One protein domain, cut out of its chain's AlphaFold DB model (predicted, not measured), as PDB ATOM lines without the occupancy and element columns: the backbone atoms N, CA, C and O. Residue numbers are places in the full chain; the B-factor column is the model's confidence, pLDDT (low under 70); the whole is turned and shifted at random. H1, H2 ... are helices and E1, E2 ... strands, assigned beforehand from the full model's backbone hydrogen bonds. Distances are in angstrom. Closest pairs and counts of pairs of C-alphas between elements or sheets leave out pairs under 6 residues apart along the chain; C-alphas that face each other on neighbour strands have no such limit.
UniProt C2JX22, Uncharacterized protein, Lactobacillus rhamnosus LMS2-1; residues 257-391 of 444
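This is residues 257 to 391 of the 444 residues of an uncharacterized protein of Lactobacillus rhamnosus LMS2-1 (UniProt C2JX22). A twisted sheet of four parallel strands makes a wall, with two long helices over one of its faces: H2 runs along E1, and H4 crosses E3 and E4 slantwise; no named helix covers the other face. Two short helices, H1 and H3, lie near the end where E1 begins, and residues 321 to 326 of the long link between E3 and E4 stick out. The printed part has 135 residues, with four named helices and four named strands in the order H1 E1 H2 H3 E2 E3 E4 H4, and its class is mixed. The sheet's order is E2 E1 E3 E4. The whole is compact, with a radius of gyration of the C-alphas of 14.6 A, and flat, spanning 42 by 39 by 20 A.

Begin with the sheet: E1 is residues 266 to 271, 16.6 A long, and E2 is residues 301 to 304. E3, residues 311 to 317, is 19.1 A long, and E4, residues 336 to 342, is 19.0 A long. Find C-alpha 276 at (102.367, 178.144, 227.779); from there H2 runs 22.6 A to residue 291. H4, residues 373 to 390, runs 25.6 A and ends with C-alpha 390 at (73.693, 164.667, 240.619). H1, residues 257 to 262, begins with C-alpha 257 at (76.243, 158.973, 220.571), and H3 is residues 293 to 297.

Look first at E1 and E3, parallel at 19 degrees, where N 268 and O 312 are 2.9 A apart, within hydrogen-bond range. On the other side of E1, E2 is parallel to it at 16 degrees, with N 269 and O 303 at 2.8 A. E4 is parallel to E3 at 25 degrees, with N 313 and O 337 at 2.8 A. The sheet is only just strongly twisted, its C-alphas lying up to 4.1 A off its best plane. H2 lies over E1 at a height over the sheet of 7.6 A, along the strands at 2 degrees on the local plane; the closest C-alphas, of Ala 271 and Thr 279, are 5.1 A apart. E1, H2, H3 and E2 form a strand-helix-strand unit, two parallel neighbour strands with helices between them, and its crossover is right-handed. H4, on the same face, lies over E3 and E4 at a height of 8.7 A, only just slantwise at 32 degrees to E4 on the local plane; its closest C-alpha pair with E4 is Leu 382 and Gln 339, 5.9 A. H1 touches H4 at Ile 258 and Gln 380, whose C-alphas are 6.6 A apart. H3 is close to H1 but not clearly touching, the C-alphas of Val 295 and Trp 259 being 6.7 A apart. Each O i to N i+4 pair is within hydrogen-bond range in H2, H3 and H4; in H1 0 of 2 are, beside 3 of 3 O i to N i+3 pairs.

The two C-alphas farthest apart, those of Thr 324 and Lys 365, are 45.7 A from each other. The printed part has no cut. The links E3 to E4, 18 residues, and E4 to H4, 30 residues, are long. Look for pLDDT under 70 at residues 320 to 327 and 363 to 365; the mean of the printed part is 87.1.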
ATOM      1  N   ALA A 257      77.472 158.729 219.818       78.56
ATOM      2  CA  ALA A 257      76.243 158.973 220.571       78.56
ATOM      3  C   ALA A 257      76.492 159.693 221.909       78.56
ATOM      4  O   ALA A 257      75.564 160.276 222.467       78.56
ATOM      5  N   ILE A 258      77.739 159.713 222.402       85.19
ATOM      6  CA  ILE A 258      78.112 160.471 223.598       85.19
ATOM      7  C   ILE A 258      77.816 161.971 223.462       85.19
ATOM      8  O   ILE A 258      77.411 162.603 224.432       85.19
ATOM      9  N   TRP A 259      77.943 162.544 222.261       90.25
ATOM     10  CA  TRP A 259      77.713 163.973 222.042       90.25
ATOM     11  C   TRP A 259      76.248 164.353 222.241       90.25
ATOM     12  O   TRP A 259      75.954 165.409 222.800       90.25
ATOM     13  N   LYS A 260      75.324 163.437 221.916       86.88
ATOM     14  CA  LYS A 260      73.894 163.606 222.210       86.88
ATOM     15  C   LYS A 260      73.631 163.740 223.716       86.88
ATOM     16  O   LYS A 260      72.700 164.437 224.100       86.88
ATOM     17  N   GLN A 261      74.473 163.151 224.573       85.44
ATOM     18  CA  GLN A 261      74.317 163.190 226.040       85.44
ATOM     19  C   GLN A 261      74.648 164.554 226.658       85.44
ATOM     20  O   GLN A 261      74.310 164.828 227.815       85.44
ATOM     21  N   ILE A 262      75.340 165.412 225.914       90.12
ATOM     22  CA  ILE A 262      75.656 166.783 226.324       90.12
ATOM     23  C   ILE A 262      75.107 167.803 225.323       90.12
ATOM     24  O   ILE A 262      75.535 168.956 225.319       90.12
ATOM     25  N   ALA A 263      74.147 167.396 224.487       91.38
ATOM     26  CA  ALA A 263      73.548 168.267 223.488       91.38
ATOM     27  C   ALA A 263      72.958 169.534 224.127       91.38
ATOM     28  O   ALA A 263      72.408 169.500 225.229       91.38
ATOM     29  N   GLY A 264      73.121 170.671 223.451       91.50
ATOM     30  CA  GLY A 264      72.691 171.983 223.946       91.50
ATOM     31  C   GLY A 264      73.470 172.522 225.154       91.50
ATOM     32  O   GLY A 264      73.163 173.614 225.628       91.50
ATOM     33  N   SER A 265      74.461 171.788 225.673       92.00
ATOM     34  CA  SER A 265      75.256 172.218 226.830       92.00
ATOM     35  C   SER A 265      76.421 173.125 226.420       92.00
ATOM     36  O   SER A 265      76.863 173.133 225.269       92.00
ATOM     37  N   GLN A 266      76.971 173.853 227.391       94.25
ATOM     38  CA  GLN A 266      78.259 174.529 227.254       94.25
ATOM     39  C   GLN A 266      79.386 173.608 227.742       94.25
ATOM     40  O   GLN A 266      79.300 173.058 228.841       94.25
ATOM     41  N   LEU A 267      80.443 173.473 226.937       97.06
ATOM     42  CA  LEU A 267      81.697 172.822 227.311       97.06
ATOM     43  C   LEU A 267      82.800 173.877 227.377       97.06
ATOM     44  O   LEU A 267      83.247 174.412 226.359       97.06
ATOM     45  N   THR A 268      83.231 174.184 228.591       97.94
ATOM     46  CA  THR A 268      84.316 175.126 228.843       97.94
ATOM     47  C   THR A 268      85.655 174.397 228.820       97.94
ATOM     48  O   THR A 268      85.811 173.357 229.446       97.94
ATOM     49  N   ILE A 269      86.639 174.948 228.116       97.75
ATOM     50  CA  ILE A 269      88.021 174.461 228.109       97.75
ATOM     51  C   ILE A 269      88.901 175.568 228.673       97.75
ATOM     52  O   ILE A 269      88.808 176.726 228.251       97.75
ATOM     53  N   TYR A 270      89.732 175.221 229.647       96.75
ATOM     54  CA  TYR A 270      90.647 176.156 230.281       96.75
ATOM     55  C   TYR A 270      91.967 175.483 230.633       96.75
ATOM     56  O   TYR A 270      92.052 174.262 230.729       96.75
ATOM     57  N   ALA A 271      93.011 176.289 230.757       94.62
ATOM     58  CA  ALA A 271      94.349 175.835 231.095       94.62
ATOM     59  C   ALA A 271      94.709 176.312 232.497       94.62
ATOM     60  O   ALA A 271      94.149 177.304 232.971       94.62
ATOM     61  N   GLN A 272      95.669 175.638 233.125       88.88
ATOM     62  CA  GLN A 272      96.331 176.199 234.293       88.88
ATOM     63  C   GLN A 272      96.934 177.581 233.950       88.88
ATOM     64  O   GLN A 272      97.444 177.759 232.836       88.88
ATOM     65  N   PRO A 273      96.850 178.567 234.863       85.00
ATOM     66  CA  PRO A 273      97.412 179.897 234.642       85.00
ATOM     67  C   PRO A 273      98.917 179.858 234.357       85.00
ATOM     68  O   PRO A 273      99.625 178.989 234.860       85.00
ATOM     69  N   ASP A 274      99.388 180.813 233.554       85.00
ATOM     70  CA  ASP A 274     100.808 181.090 233.284       85.00
ATOM     71  C   ASP A 274     101.642 179.941 232.672       85.00
ATOM     72  O   ASP A 274     102.850 180.088 232.488       85.00
ATOM     73  N   ASP A 275     101.017 178.833 232.257       88.62
ATOM     74  CA  ASP A 275     101.686 177.749 231.530       88.62
ATOM     75  C   ASP A 275     101.394 177.791 230.027       88.62
ATOM     76  O   ASP A 275     100.264 177.570 229.562       88.62
ATOM     77  N   LYS A 276     102.447 178.037 229.243       90.06
ATOM     78  CA  LYS A 276     102.367 178.144 227.779       90.06
ATOM     79  C   LYS A 276     101.901 176.843 227.131       90.06
ATOM     80  O   LYS A 276     101.113 176.883 226.188       90.06
ATOM     81  N   LEU A 277     102.353 175.693 227.633       90.50
ATOM     82  CA  LEU A 277     102.048 174.399 227.023       90.50
ATOM     83  C   LEU A 277     100.593 173.982 227.273       90.50
ATOM     84  O   LEU A 277      99.896 173.592 226.333       90.50
ATOM     85  N   SER A 278     100.102 174.127 228.503       92.56
ATOM     86  CA  SER A 278      98.696 173.881 228.842       92.56
ATOM     87  C   SER A 278      97.772 174.831 228.092       92.56
ATOM     88  O   SER A 278      96.753 174.394 227.554       92.56
ATOM     89  N   THR A 279      98.151 176.109 227.984       93.38
ATOM     90  CA  THR A 279      97.418 177.099 227.180       93.38
ATOM     91  C   THR A 279      97.354 176.673 225.716       93.38
ATOM     92  O   THR A 279      96.260 176.593 225.158       93.38
ATOM     93  N   GLY A 280      98.492 176.293 225.128       92.88
ATOM     94  CA  GLY A 280      98.563 175.829 223.743       92.88
ATOM     95  C   GLY A 280      97.709 174.587 223.472       92.88
ATOM     96  O   GLY A 280      97.032 174.519 222.445       92.88
ATOM     97  N   LEU A 281      97.680 173.611 224.386       94.81
ATOM     98  CA  LEU A 281      96.804 172.443 224.248       94.81
ATOM     99  C   LEU A 281      95.320 172.816 224.392       94.81
ATOM    100  O   LEU A 281      94.513 172.379 223.572       94.81
ATOM    101  N   ALA A 282      94.956 173.639 225.379       96.06
ATOM    102  CA  ALA A 282      93.579 174.092 225.578       96.06
ATOM    103  C   ALA A 282      93.035 174.841 224.351       96.06
ATOM    104  O   ALA A 282      91.908 174.587 223.920       96.06
ATOM    105  N   ASP A 283      93.850 175.715 223.757       94.75
ATOM    106  CA  ASP A 283      93.497 176.467 222.551       94.75
ATOM    107  C   ASP A 283      93.313 175.533 221.353       94.75
ATOM    108  O   ASP A 283      92.287 175.594 220.671       94.75
ATOM    109  N   ARG A 284      94.255 174.605 221.129       94.19
ATOM    110  CA  ARG A 284      94.145 173.602 220.056       94.19
ATOM    111  C   ARG A 284      92.890 172.743 220.215       94.19
ATOM    112  O   ARG A 284      92.165 172.554 219.241       94.19
ATOM    113  N   MET A 285      92.599 172.255 221.421       95.50
ATOM    114  CA  MET A 285      91.391 171.468 221.694       95.50
ATOM    115  C   MET A 285      90.117 172.264 221.408       95.50
ATOM    116  O   MET A 285      89.224 171.752 220.731       95.50
ATOM    117  N   ALA A 286      90.035 173.511 221.880       95.94
ATOM    118  CA  ALA A 286      88.879 174.369 221.638       95.94
ATOM    119  C   ALA A 286      88.668 174.623 220.141       95.94
ATOM    120  O   ALA A 286      87.559 174.432 219.646       95.94
ATOM    121  N   ILE A 287      89.731 174.972 219.411       95.06
ATOM    122  CA  ILE A 287      89.686 175.227 217.966       95.06
ATOM    123  C   ILE A 287      89.221 173.987 217.196       95.06
ATOM    124  O   ILE A 287      88.349 174.094 216.336       95.06
ATOM    125  N   GLU A 288      89.779 172.809 217.482       94.25
ATOM    126  CA  GLU A 288      89.406 171.581 216.772       94.25
ATOM    127  C   GLU A 288      87.963 171.160 217.084       94.25
ATOM    128  O   GLU A 288      87.197 170.839 216.175       94.25
ATOM    129  N   LEU A 289      87.525 171.254 218.341       94.69
ATOM    130  CA  LEU A 289      86.137 170.953 218.705       94.69
ATOM    131  C   LEU A 289      85.139 171.955 218.115       94.69
ATOM    132  O   LEU A 289      84.059 171.550 217.690       94.69
ATOM    133  N   MET A 290      85.501 173.236 218.007       95.00
ATOM    134  CA  MET A 290      84.689 174.245 217.312       95.00
ATOM    135  C   MET A 290      84.560 173.978 215.806       95.00
ATOM    136  O   MET A 290      83.619 174.471 215.184       95.00
ATOM    137  N   LYS A 291      85.478 173.222 215.190       93.19
ATOM    138  CA  LYS A 291      85.382 172.832 213.773       93.19
ATOM    139  C   LYS A 291      84.472 171.625 213.555       93.19
ATOM    140  O   LYS A 291      83.895 171.531 212.474       93.19
ATOM    141  N   SER A 292      84.321 170.755 214.556       93.62
ATOM    142  CA  SER A 292      83.561 169.506 214.444       93.62
ATOM    143  C   SER A 292      82.094 169.745 214.072       93.62
ATOM    144  O   SER A 292      81.382 170.495 214.748       93.62
ATOM    145  N   TYR A 293      81.616 169.086 213.013       92.06
ATOM    146  CA  TYR A 293      80.204 169.129 212.631       92.06
ATOM    147  C   TYR A 293      79.342 168.360 213.634       92.06
ATOM    148  O   TYR A 293      78.258 168.826 213.960       92.06
ATOM    149  N   ILE A 294      79.843 167.258 214.205       92.00
ATOM    150  CA  ILE A 294      79.117 166.444 215.199       92.00
ATOM    151  C   ILE A 294      78.807 167.278 216.450       92.00
ATOM    152  O   ILE A 294      77.693 167.251 216.985       92.00
ATOM    153  N   VAL A 295      79.793 168.056 216.905       93.19
ATOM    154  CA  VAL A 295      79.651 168.975 218.045       93.19
ATOM    155  C   VAL A 295      78.642 170.086 217.723       93.19
ATOM    156  O   VAL A 295      77.783 170.395 218.555       93.19
ATOM    157  N   LYS A 296      78.696 170.646 216.505       92.75
ATOM    158  CA  LYS A 296      77.758 171.682 216.034       92.75
ATOM    159  C   LYS A 296      76.325 171.174 215.896       92.75
ATOM    160  O   LYS A 296      75.410 171.835 216.379       92.75
ATOM    161  N   GLU A 297      76.118 170.009 215.286       92.56
ATOM    162  CA  GLU A 297      74.803 169.365 215.144       92.56
ATOM    163  C   GLU A 297      74.177 169.069 216.508       92.56
ATOM    164  O   GLU A 297      72.979 169.269 216.710       92.56
ATOM    165  N   SER A 298      75.008 168.689 217.482       92.94
ATOM    166  CA  SER A 298      74.594 168.499 218.877       92.94
ATOM    167  C   SER A 298      74.337 169.822 219.621       92.94
ATOM    168  O   SER A 298      73.972 169.805 220.796       92.94
ATOM    169  N   LYS A 299      74.506 170.981 218.968       95.31
ATOM    170  CA  LYS A 299      74.319 172.333 219.529       95.31
ATOM    171  C   LYS A 299      75.164 172.598 220.781       95.31
ATOM    172  O   LYS A 299      74.735 173.317 221.681       95.31
ATOM    173  N   ILE A 300      76.349 171.998 220.861       95.94
ATOM    174  CA  ILE A 300      77.245 172.151 222.009       95.94
ATOM    175  C   ILE A 300      78.058 173.431 221.832       95.94
ATOM    176  O   ILE A 300      78.705 173.635 220.804       95.94
ATOM    177  N   GLN A 301      78.057 174.289 222.848       95.69
ATOM    178  CA  GLN A 301      78.826 175.531 222.832       95.69
ATOM    179  C   GLN A 301      80.207 175.303 223.445       95.69
ATOM    180  O   GLN A 301      80.343 175.206 224.664       95.69
ATOM    181  N   ILE A 302      81.242 175.241 222.607       97.25
ATOM    182  CA  ILE A 302      82.634 175.187 223.066       97.25
ATOM    183  C   ILE A 302      83.082 176.599 223.453       97.25
ATOM    184  O   ILE A 302      82.964 177.518 222.644       97.25
ATOM    185  N   LYS A 303      83.610 176.791 224.667       96.62
ATOM    186  CA  LYS A 303      84.153 178.086 225.112       96.62
ATOM    187  C   LYS A 303      85.551 177.944 225.689       96.62
ATOM    188  O   LYS A 303      85.754 177.199 226.643       96.62
ATOM    189  N   ARG A 304      86.498 178.721 225.161       96.62
ATOM    190  CA  ARG A 304      87.818 178.902 225.769       96.62
ATOM    191  C   ARG A 304      87.724 179.993 226.834       96.62
ATOM    192  O   ARG A 304      87.409 181.130 226.507       96.62
ATOM    193  N   MET A 305      87.966 179.644 228.096       95.81
ATOM    194  CA  MET A 305      87.854 180.567 229.238       95.81
ATOM    195  C   MET A 305      89.125 180.540 230.079       95.81
ATOM    196  O   MET A 305      89.853 179.558 230.048       95.81
ATOM    197  N   SER A 306      89.389 181.572 230.876       91.50
ATOM    198  CA  SER A 306      90.539 181.590 231.796       91.50
ATOM    199  C   SER A 306      90.339 180.750 233.064       91.50
ATOM    200  O   SER A 306      91.311 180.459 233.749       91.50
ATOM    201  N   LYS A 307      89.099 180.360 233.381       93.06
ATOM    202  CA  LYS A 307      88.732 179.596 234.582       93.06
ATOM    203  C   LYS A 307      87.497 178.730 234.349       93.06
ATOM    204  O   LYS A 307      86.723 179.007 233.421       93.06
ATOM    205  N   ALA A 308      87.276 177.759 235.234       93.31
ATOM    206  CA  ALA A 308      86.060 176.954 235.262       93.31
ATOM    207  C   ALA A 308      84.783 177.816 235.284       93.31
ATOM    208  O   ALA A 308      84.740 178.909 235.856       93.31
ATOM    209  N   GLN A 309      83.730 177.310 234.651       94.75
ATOM    210  CA  GLN A 309      82.392 177.896 234.592       94.75
ATOM    211  C   GLN A 309      81.356 176.906 235.130       94.75
ATOM    212  O   GLN A 309      81.637 175.720 235.299       94.75
ATOM    213  N   SER A 310      80.139 177.383 235.391       92.38
ATOM    214  CA  SER A 310      79.014 176.479 235.650       92.38
ATOM    215  C   SER A 310      78.771 175.586 234.425       92.38
ATOM    216  O   SER A 310      78.806 176.059 233.286       92.38
ATOM    217  N   GLY A 311      78.558 174.290 234.652       92.06
ATOM    218  CA  GLY A 311      78.398 173.272 233.617       92.06
ATOM    219  C   GLY A 311      79.590 172.320 233.499       92.06
ATOM    220  O   GLY A 311      80.139 171.856 234.499       92.06
ATOM    221  N   LEU A 312      79.932 171.961 232.258       95.69
ATOM    222  CA  LEU A 312      80.972 170.982 231.936       95.69
ATOM    223  C   LEU A 312      82.285 171.689 231.606       95.69
ATOM    224  O   LEU A 312      82.307 172.614 230.793       95.69
ATOM    225  N   ASN A 313      83.382 171.226 232.197       97.62
ATOM    226  CA  ASN A 313      84.682 171.872 232.110       97.62
ATOM    227  C   ASN A 313      85.802 170.861 231.843       97.62
ATOM    228  O   ASN A 313      85.878 169.820 232.495       97.62
ATOM    229  N   ILE A 314      86.716 171.199 230.940       97.56
ATOM    230  CA  ILE A 314      87.980 170.492 230.730       97.56
ATOM    231  C   ILE A 314      89.107 171.402 231.203       97.56
ATOM    232  O   ILE A 314      89.307 172.474 230.629       97.56
ATOM    233  N   GLN A 315      89.837 170.962 232.226       95.81
ATOM    234  CA  GLN A 315      91.039 171.643 232.701       95.81
ATOM    235  C   GLN A 315      92.276 170.981 232.096       95.81
ATOM    236  O   GLN A 315      92.466 169.770 232.231       95.81
ATOM    237  N   VAL A 316      93.125 171.771 231.452       95.00
ATOM    238  CA  VAL A 316      94.429 171.336 230.952       95.00
ATOM    239  C   VAL A 316      95.512 171.708 231.959       95.00
ATOM    240  O   VAL A 316      95.660 172.886 232.283       95.00
ATOM    241  N   ILE A 317      96.253 170.708 232.434       91.62
ATOM    242  CA  ILE A 317      97.294 170.848 233.465       91.62
ATOM    243  C   ILE A 317      98.580 170.092 233.087       91.62
ATOM    244  O   ILE A 317      98.615 169.362 232.090       91.62
ATOM    245  N   ARG A 318      99.629 170.227 233.900       86.94
ATOM    246  CA  ARG A 318     100.873 169.437 233.828       86.94
ATOM    247  C   ARG A 318     100.827 168.242 234.794       86.94
ATOM    248  O   ARG A 318     100.239 168.332 235.868       86.94
ATOM    249  N   ASP A 319     101.417 167.107 234.417       78.94
ATOM    250  CA  ASP A 319     101.565 165.914 235.277       78.94
ATOM    251  C   ASP A 319     102.813 166.067 236.174       78.94
ATOM    252  O   ASP A 319     103.876 165.527 235.884       78.94
ATOM    253  N   GLU A 320     102.712 166.836 237.262       65.94
ATOM    254  CA  GLU A 320     103.847 167.179 238.144       65.94
ATOM    255  C   GLU A 320     104.056 166.194 239.308       65.94
ATOM    256  O   GLU A 320     104.355 166.583 240.433       65.94
ATOM    257  N   ARG A 321     103.932 164.885 239.067       58.28
ATOM    258  CA  ARG A 321     104.071 163.869 240.137       58.28
ATOM    259  C   ARG A 321     105.471 163.777 240.762       58.28
ATOM    260  O   ARG A 321     105.632 163.059 241.742       58.28
ATOM    261  N   GLU A 322     106.461 164.484 240.216       48.28
ATOM    262  CA  GLU A 322     107.861 164.466 240.668       48.28
ATOM    263  C   GLU A 322     108.433 165.870 240.993       48.28
ATOM    264  O   GLU A 322     109.636 165.996 241.210       48.28
ATOM    265  N   GLY A 323     107.612 166.934 241.035       53.34
ATOM    266  CA  GLY A 323     108.071 168.329 241.189       53.34
ATOM    267  C   GLY A 323     107.613 169.055 242.465       53.34
ATOM    268  O   GLY A 323     106.693 168.626 243.152       53.34
ATOM    269  N   THR A 324     108.253 170.194 242.768       45.12
ATOM    270  CA  THR A 324     107.927 171.133 243.869       45.12
ATOM    271  C   THR A 324     106.982 172.271 243.458       45.12
ATOM    272  O   THR A 324     106.750 173.199 244.237       45.12
ATOM    273  N   ALA A 325     106.468 172.245 242.229       54.03
ATOM    274  CA  ALA A 325     105.564 173.266 241.725       54.03
ATOM    275  C   ALA A 325     104.132 173.075 242.266       54.03
ATOM    276  O   ALA A 325     103.771 172.054 242.852       54.03
ATOM    277  N   LYS A 326     103.355 174.159 242.200       59.47
ATOM    278  CA  LYS A 326     102.033 174.256 242.819       59.47
ATOM    279  C   LYS A 326     101.039 173.413 242.023       59.47
ATOM    280  O   LYS A 326     100.815 173.694 240.853       59.47
ATOM    281  N   ASP A 327     100.400 172.446 242.675       65.94
ATOM    282  CA  ASP A 327      99.317 171.679 242.061       65.94
ATOM    283  C   ASP A 327      98.113 172.598 241.782       65.94
ATOM    284  O   ASP A 327      97.493 173.144 242.700       65.94
ATOM    285  N   TYR A 328      97.808 172.808 240.500       76.44
ATOM    286  CA  TYR A 328      96.668 173.606 240.036       76.44
ATOM    287  C   TYR A 328      95.406 172.758 239.817       76.44
ATOM    288  O   TYR A 328      94.454 173.222 239.185       76.44
ATOM    289  N   TYR A 329      95.379 171.518 240.311       83.12
ATOM    290  CA  TYR A 329      94.233 170.621 240.209       83.12
ATOM    291  C   TYR A 329      92.968 171.208 240.854       83.12
ATOM    292  O   TYR A 329      92.869 171.348 242.074       83.12
ATOM    293  N   GLU A 330      91.951 171.501 240.039       86.38
ATOM    294  CA  GLU A 330      90.650 171.960 240.535       86.38
ATOM    295  C   GLU A 330      89.673 170.793 240.735       86.38
ATOM    296  O   GLU A 330      89.429 169.987 239.835       86.38
ATOM    297  N   ILE A 331      89.066 170.703 241.919       84.50
ATOM    298  CA  ILE A 331      88.083 169.663 242.240       84.50
ATOM    299  C   ILE A 331      86.698 170.093 241.738       84.50
ATOM    300  O   ILE A 331      86.302 171.246 241.880       84.50
ATOM    301  N   SER A 332      85.938 169.153 241.169       84.12
ATOM    302  CA  SER A 332      84.563 169.415 240.714       84.12
ATOM    303  C   SER A 332      83.635 169.826 241.864       84.12
ATOM    304  O   SER A 332      83.672 169.228 242.940       84.12
ATOM    305  N   ALA A 333      82.733 170.770 241.596       81.88
ATOM    306  CA  ALA A 333      81.604 171.123 242.454       81.88
ATOM    307  C   ALA A 333      80.281 170.581 241.876       81.88
ATOM    308  O   ALA A 333      80.242 170.015 240.785       81.88
ATOM    309  N   LYS A 334      79.167 170.745 242.603       78.00
ATOM    310  CA  LYS A 334      77.852 170.205 242.199       78.00
ATOM    311  C   LYS A 334      77.371 170.753 240.847       78.00
ATOM    312  O   LYS A 334      76.721 170.039 240.086       78.00
ATOM    313  N   ASP A 335      77.676 172.012 240.567       86.06
ATOM    314  CA  ASP A 335      77.314 172.750 239.357       86.06
ATOM    315  C   ASP A 335      78.507 172.983 238.416       86.06
ATOM    316  O   ASP A 335      78.314 173.483 237.312       86.06
ATOM    317  N   GLN A 336      79.718 172.585 238.814       92.00
ATOM    318  CA  GLN A 336      80.946 172.698 238.024       92.00
ATOM    319  C   GLN A 336      81.610 171.327 237.904       92.00
ATOM    320  O   GLN A 336      82.372 170.897 238.770       92.00
ATOM    321  N   ILE A 337      81.323 170.623 236.814       94.25
ATOM    322  CA  ILE A 337      81.877 169.295 236.556       94.25
ATOM    323  C   ILE A 337      83.178 169.459 235.779       94.25
ATOM    324  O   ILE A 337      83.158 169.960 234.657       94.25
ATOM    325  N   ILE A 338      84.298 169.048 236.372       95.00
ATOM    326  CA  ILE A 338      85.647 169.261 235.836       95.00
ATOM    327  C   ILE A 338      86.301 167.914 235.533       95.00
ATOM    328  O   ILE A 338      86.370 167.021 236.386       95.00
ATOM    329  N   GLN A 339      86.821 167.771 234.317       95.19
ATOM    330  CA  GLN A 339      87.682 166.664 233.928       95.19
ATOM    331  C   GLN A 339      89.045 167.179 233.484       95.19
ATOM    332  O   GLN A 339      89.155 168.045 232.621       95.19
ATOM    333  N   HIS A 340      90.084 166.602 234.071       93.25
ATOM    334  CA  HIS A 340      91.459 166.995 233.824       93.25
ATOM    335  C   HIS A 340      92.047 166.225 232.654       93.25
ATOM    336  O   HIS A 340      91.812 165.018 232.501       93.25
ATOM    337  N   VAL A 341      92.854 166.926 231.870       93.06
ATOM    338  CA  VAL A 341      93.770 166.353 230.889       93.06
ATOM    339  C   VAL A 341      95.161 166.918 231.123       93.06
ATOM    340  O   VAL A 341      95.323 168.088 231.454       93.06
ATOM    341  N   THR A 342      96.172 166.076 230.947       91.19
ATOM    342  CA  THR A 342      97.572 166.467 231.123       91.19
ATOM    343  C   THR A 342      98.227 166.714 229.772       91.19
ATOM    344  O   THR A 342      98.013 165.921 228.845       91.19
ATOM    345  N   VAL A 343      99.083 167.727 229.672       88.81
ATOM    346  CA  VAL A 343      99.896 167.988 228.473       88.81
ATOM    347  C   VAL A 343     100.742 166.769 228.076       88.81
ATOM    348  O   VAL A 343     100.835 166.434 226.897       88.81
ATOM    349  N   GLU A 344     101.293 166.051 229.048       87.44
ATOM    350  CA  GLU A 344     102.191 164.908 228.865       87.44
ATOM    351  C   GLU A 344     101.479 163.745 228.169       87.44
ATOM    352  O   GLU A 344     101.933 163.251 227.138       87.44
ATOM    353  N   LYS A 345     100.327 163.322 228.705       84.88
ATOM    354  CA  LYS A 345      99.597 162.155 228.181       84.88
ATOM    355  C   LYS A 345      98.639 162.487 227.052       84.88
ATOM    356  O   LYS A 345      98.550 161.725 226.098       84.88
ATOM    357  N   PHE A 346      97.885 163.579 227.171       87.25
ATOM    358  CA  PHE A 346      96.882 163.939 226.171       87.25
ATOM    359  C   PHE A 346      97.504 164.774 225.055       87.25
ATOM    360  O   PHE A 346      97.206 164.552 223.890       87.25
ATOM    361  N   GLY A 347      98.413 165.691 225.395       83.25
ATOM    362  CA  GLY A 347      99.082 166.577 224.440       83.25
ATOM    363  C   GLY A 347     100.156 165.911 223.568       83.25
ATOM    364  O   GLY A 347     100.669 166.555 222.652       83.25
ATOM    365  N   ASN A 348     100.492 164.640 223.827       82.31
ATOM    366  CA  ASN A 348     101.624 163.924 223.221       82.31
ATOM    367  C   ASN A 348     102.969 164.655 223.392       82.31
ATOM    368  O   ASN A 348     103.823 164.602 222.507       82.31
ATOM    369  N   TYR A 349     103.139 165.357 224.509       81.88
ATOM    370  CA  TYR A 349     104.349 166.111 224.816       81.88
ATOM    371  C   TYR A 349     105.506 165.184 225.200       81.88
ATOM    372  O   TYR A 349     105.329 164.246 225.983       81.88
ATOM    373  N   ARG A 350     106.705 165.466 224.684       78.88
ATOM    374  CA  ARG A 350     107.962 164.849 225.124       78.88
ATOM    375  C   ARG A 350     108.843 165.897 225.791       78.88
ATOM    376  O   ARG A 350     108.798 167.072 225.445       78.88
ATOM    377  N   ASN A 351     109.651 165.457 226.754       76.62
ATOM    378  CA  ASN A 351     110.545 166.355 227.478       76.62
ATOM    379  C   ASN A 351     111.467 167.103 226.495       76.62
ATOM    380  O   ASN A 351     112.119 166.466 225.668       76.62
ATOM    381  N   GLY A 352     111.483 168.436 226.581       75.12
ATOM    382  CA  GLY A 352     112.212 169.317 225.661       75.12
ATOM    383  C   GLY A 352     111.402 169.858 224.475       75.12
ATOM    384  O   GLY A 352     111.936 170.666 223.723       75.12
ATOM    385  N   ASP A 353     110.135 169.470 224.296       79.19
ATOM    386  CA  ASP A 353     109.274 170.128 223.305       79.19
ATOM    387  C   ASP A 353     108.977 171.583 223.734       79.19
ATOM    388  O   ASP A 353     108.652 171.854 224.891       79.19
ATOM    389  N   GLU A 354     109.047 172.524 222.792       79.50
ATOM    390  CA  GLU A 354     108.667 173.930 223.022       79.50
ATOM    391  C   GLU A 354     107.163 174.174 222.802       79.50
ATOM    392  O   GLU A 354     106.596 175.140 223.309       79.50
ATOM    393  N   GLU A 355     106.494 173.269 222.079       83.19
ATOM    394  CA  GLU A 355     105.079 173.371 221.726       83.19
ATOM    395  C   GLU A 355     104.352 172.026 221.797       83.19
ATOM    396  O   GLU A 355     104.910 170.958 221.540       83.19
ATOM    397  N   VAL A 356     103.042 172.087 222.047       84.12
ATOM    398  CA  VAL A 356     102.169 170.912 222.010       84.12
ATOM    399  C   VAL A 356     101.827 170.534 220.567       84.12
ATOM    400  O   VAL A 356     101.294 171.349 219.810       84.12
ATOM    401  N   ARG A 357     102.071 169.269 220.201       82.44
ATOM    402  CA  ARG A 357     101.857 168.727 218.841       82.44
ATOM    403  C   ARG A 357     100.535 167.982 218.657       82.44
ATOM    404  O   ARG A 357     100.298 167.406 217.595       82.44
ATOM    405  N   TRP A 358      99.687 167.960 219.680       89.00
ATOM    406  CA  TRP A 358      98.423 167.237 219.648       89.00
ATOM    407  C   TRP A 358      97.529 167.639 218.471       89.00
ATOM    408  O   TRP A 358      97.339 168.822 218.177       89.00
ATOM    409  N   LYS A 359      96.950 166.617 217.835       86.94
ATOM    410  CA  LYS A 359      95.882 166.710 216.842       86.94
ATOM    411  C   LYS A 359      94.933 165.520 217.026       86.94
ATOM    412  O   LYS A 359      95.415 164.446 217.400       86.94
ATOM    413  N   PRO A 360      93.635 165.673 216.714       86.38
ATOM    414  CA  PRO A 360      92.692 164.562 216.713       86.38
ATOM    415  C   PRO A 360      93.170 163.410 215.816       86.38
ATOM    416  O   PRO A 360      93.509 163.612 214.646       86.38
ATOM    417  N   SER A 361      93.194 162.195 216.354       84.94
ATOM    418  CA  SER A 361      93.533 160.966 215.642       84.94
ATOM    419  C   SER A 361      92.259 160.327 215.097       84.94
ATOM    420  O   SER A 361      91.603 159.515 215.752       84.94
ATOM    421  N   VAL A 362      91.884 160.732 213.884       81.00
ATOM    422  CA  VAL A 362      90.673 160.260 213.205       81.00
ATOM    423  C   VAL A 362      91.071 159.501 211.943       81.00
ATOM    424  O   VAL A 362      91.755 160.042 211.073       81.00
ATOM    425  N   THR A 363      90.659 158.238 211.842       65.69
ATOM    426  CA  THR A 363      90.882 157.384 210.668       65.69
ATOM    427  C   THR A 363      89.615 157.317 209.807       65.69
ATOM    428  O   THR A 363      88.501 157.300 210.323       65.69
ATOM    429  N   GLY A 364      89.772 157.286 208.478       64.25
ATOM    430  CA  GLY A 364      88.657 157.216 207.522       64.25
ATOM    431  C   GLY A 364      88.446 158.490 206.691       64.25
ATOM    432  O   GLY A 364      89.273 159.400 206.709       64.25
ATOM    433  N   LYS A 365      87.354 158.515 205.909       59.78
ATOM    434  CA  LYS A 365      87.058 159.587 204.935       59.78
ATOM    435  C   LYS A 365      86.635 160.915 205.588       59.78
ATOM    436  O   LYS A 365      87.018 161.961 205.082       59.78
ATOM    437  N   ASP A 366      85.948 160.873 206.732       71.00
ATOM    438  CA  ASP A 366      85.559 162.066 207.501       71.00
ATOM    439  C   ASP A 366      86.482 162.277 208.702       71.00
ATOM    440  O   ASP A 366      86.364 161.598 209.727       71.00
ATOM    441  N   LYS A 367      87.387 163.251 208.590       82.00
ATOM    442  CA  LYS A 367      88.328 163.642 209.648       82.00
ATOM    443  C   LYS A 367      87.694 164.623 210.641       82.00
ATOM    444  O   LYS A 367      88.188 165.732 210.818       82.00
ATOM    445  N   ASP A 368      86.583 164.234 211.261       88.44
ATOM    446  CA  ASP A 368      85.902 165.072 212.253       88.44
ATOM    447  C   ASP A 368      86.462 164.847 213.674       88.44
ATOM    448  O   ASP A 368      86.446 163.707 214.145       88.44
ATOM    449  N   PRO A 369      86.910 165.898 214.393       89.69
ATOM    450  CA  PRO A 369      87.460 165.774 215.748       89.69
ATOM    451  C   PRO A 369      86.518 165.114 216.763       89.69
ATOM    452  O   PRO A 369      86.978 164.430 217.673       89.69
ATOM    453  N   GLY A 370      85.202 165.238 216.588       89.06
ATOM    454  CA  GLY A 370      84.194 164.572 217.413       89.06
ATOM    455  C   GLY A 370      84.218 163.043 217.310       89.06
ATOM    456  O   GLY A 370      83.576 162.365 218.112       89.06
ATOM    457  N   ARG A 371      84.966 162.475 216.357       89.25
ATOM    458  CA  ARG A 371      85.183 161.026 216.214       89.25
ATOM    459  C   ARG A 371      86.444 160.519 216.916       89.25
ATOM    460  O   ARG A 371      86.646 159.307 216.968       89.25
ATOM    461  N   ASP A 372      87.286 161.407 217.439       89.44
ATOM    462  CA  ASP A 372      88.493 161.019 218.169       89.44
ATOM    463  C   ASP A 372      88.123 160.242 219.443       89.44
ATOM    464  O   ASP A 372      87.358 160.707 220.290       89.44
ATOM    465  N   VAL A 373      88.679 159.037 219.587       87.19
ATOM    466  CA  VAL A 373      88.365 158.123 220.697       87.19
ATOM    467  C   VAL A 373      88.787 158.697 222.053       87.19
ATOM    468  O   VAL A 373      88.102 158.480 223.054       87.19
ATOM    469  N   SER A 374      89.893 159.438 222.103       88.31
ATOM    470  CA  SER A 374      90.399 160.061 223.329       88.31
ATOM    471  C   SER A 374      89.497 161.212 223.764       88.31
ATOM    472  O   SER A 374      89.202 161.335 224.953       88.31
ATOM    473  N   ILE A 375      89.002 162.009 222.813       92.38
ATOM    474  CA  ILE A 375      88.003 163.055 223.073       92.38
ATOM    475  C   ILE A 375      86.680 162.430 223.517       92.38
ATOM    476  O   ILE A 375      86.121 162.839 224.528       92.38
ATOM    477  N   ILE A 376      86.184 161.412 222.815       90.56
ATOM    478  CA  ILE A 376      84.937 160.729 223.188       90.56
ATOM    479  C   ILE A 376      85.021 160.188 224.618       90.56
ATOM    480  O   ILE A 376      84.105 160.400 225.414       90.56
ATOM    481  N   LYS A 377      86.143 159.551 224.973       90.12
ATOM    482  CA  LYS A 377      86.386 159.083 226.339       90.12
ATOM    483  C   LYS A 377      86.401 160.243 227.336       90.12
ATOM    484  O   LYS A 377      85.797 160.132 228.395       90.12
ATOM    485  N   LEU A 378      87.038 161.361 226.995       93.25
ATOM    486  CA  LEU A 378      87.064 162.556 227.840       93.25
ATOM    487  C   LEU A 378      85.649 163.072 228.153       93.25
ATOM    488  O   LEU A 378      85.333 163.359 229.309       93.25
ATOM    489  N   ILE A 379      84.776 163.134 227.144       93.31
ATOM    490  CA  ILE A 379      83.374 163.534 227.320       93.31
ATOM    491  C   ILE A 379      82.584 162.489 228.113       93.31
ATOM    492  O   ILE A 379      81.737 162.844 228.935       93.31
ATOM    493  N   GLN A 380      82.869 161.203 227.917       89.50
ATOM    494  CA  GLN A 380      82.253 160.132 228.693       89.50
ATOM    495  C   GLN A 380      82.560 160.265 230.190       89.50
ATOM    496  O   GLN A 380      81.637 160.196 231.002       89.50
ATOM    497  N   GLU A 381      83.815 160.522 230.561       90.81
ATOM    498  CA  GLU A 381      84.204 160.743 231.962       90.81
ATOM    499  C   GLU A 381      83.507 161.978 232.560       90.81
ATOM    500  O   GLU A 381      83.044 161.941 233.702       90.81
ATOM    501  N   LEU A 382      83.339 163.051 231.778       92.19
ATOM    502  CA  LEU A 382      82.545 164.216 232.190       92.19
ATOM    503  C   LEU A 382      81.082 163.859 232.469       92.19
ATOM    504  O   LEU A 382      80.524 164.299 233.476       92.19
ATOM    505  N   CYS A 383      80.459 163.051 231.610       89.75
ATOM    506  CA  CYS A 383      79.080 162.602 231.806       89.75
ATOM    507  C   CYS A 383      78.940 161.763 233.082       89.75
ATOM    508  O   CYS A 383      78.013 161.992 233.857       89.75
ATOM    509  N   ILE A 384      79.887 160.853 233.333       88.31
ATOM    510  CA  ILE A 384      79.919 160.021 234.545       88.31
ATOM    511  C   ILE A 384      80.066 160.897 235.793       88.31
ATOM    512  O   ILE A 384      79.316 160.736 236.756       88.31
ATOM    513  N   LYS A 385      80.993 161.864 235.785       89.62
ATOM    514  CA  LYS A 385      81.171 162.796 236.909       89.62
ATOM    515  C   LYS A 385      79.918 163.629 237.177       89.62
ATOM    516  O   LYS A 385      79.553 163.812 238.337       89.62
ATOM    517  N   ARG A 386      79.236 164.095 236.126       88.38
ATOM    518  CA  ARG A 386      77.951 164.803 236.235       88.38
ATOM    519  C   ARG A 386      76.888 163.928 236.896       88.38
ATOM    520  O   ARG A 386      76.245 164.392 237.835       88.38
ATOM    521  N   ASP A 387      76.732 162.685 236.444       87.75
ATOM    522  CA  ASP A 387      75.784 161.730 237.030       87.75
ATOM    523  C   ASP A 387      76.071 161.515 238.517       87.75
ATOM    524  O   ASP A 387      75.170 161.617 239.352       87.75
ATOM    525  N   LEU A 388      77.340 161.286 238.873       87.00
ATOM    526  CA  LEU A 388      77.770 161.103 240.262       87.00
ATOM    527  C   LEU A 388      77.465 162.334 241.124       87.00
ATOM    528  O   LEU A 388      76.897 162.189 242.209       87.00
ATOM    529  N   ALA A 389      77.776 163.537 240.637       85.75
ATOM    530  CA  ALA A 389      77.488 164.789 241.339       85.75
ATOM    531  C   ALA A 389      75.979 165.009 241.542       85.75
ATOM    532  O   ALA A 389      75.549 165.490 242.596       85.75
ATOM    533  N   ARG A 390      75.163 164.612 240.560       86.19
ATOM    534  CA  ARG A 390      73.693 164.667 240.619       86.19
ATOM    535  C   ARG A 390      73.068 163.490 241.362       86.19
ATOM    536  O   ARG A 390      71.873 163.529 241.640       86.19
ATOM    537  N   LYS A 391      73.858 162.467 241.702       87.56
ATOM    538  CA  LYS A 391      73.401 161.184 242.256       87.56
ATOM    539  C   LYS A 391      72.286 160.555 241.420       87.56
ATOM    540  O   LYS A 391      71.339 159.991 241.965       87.56
TER     541      LYS A 391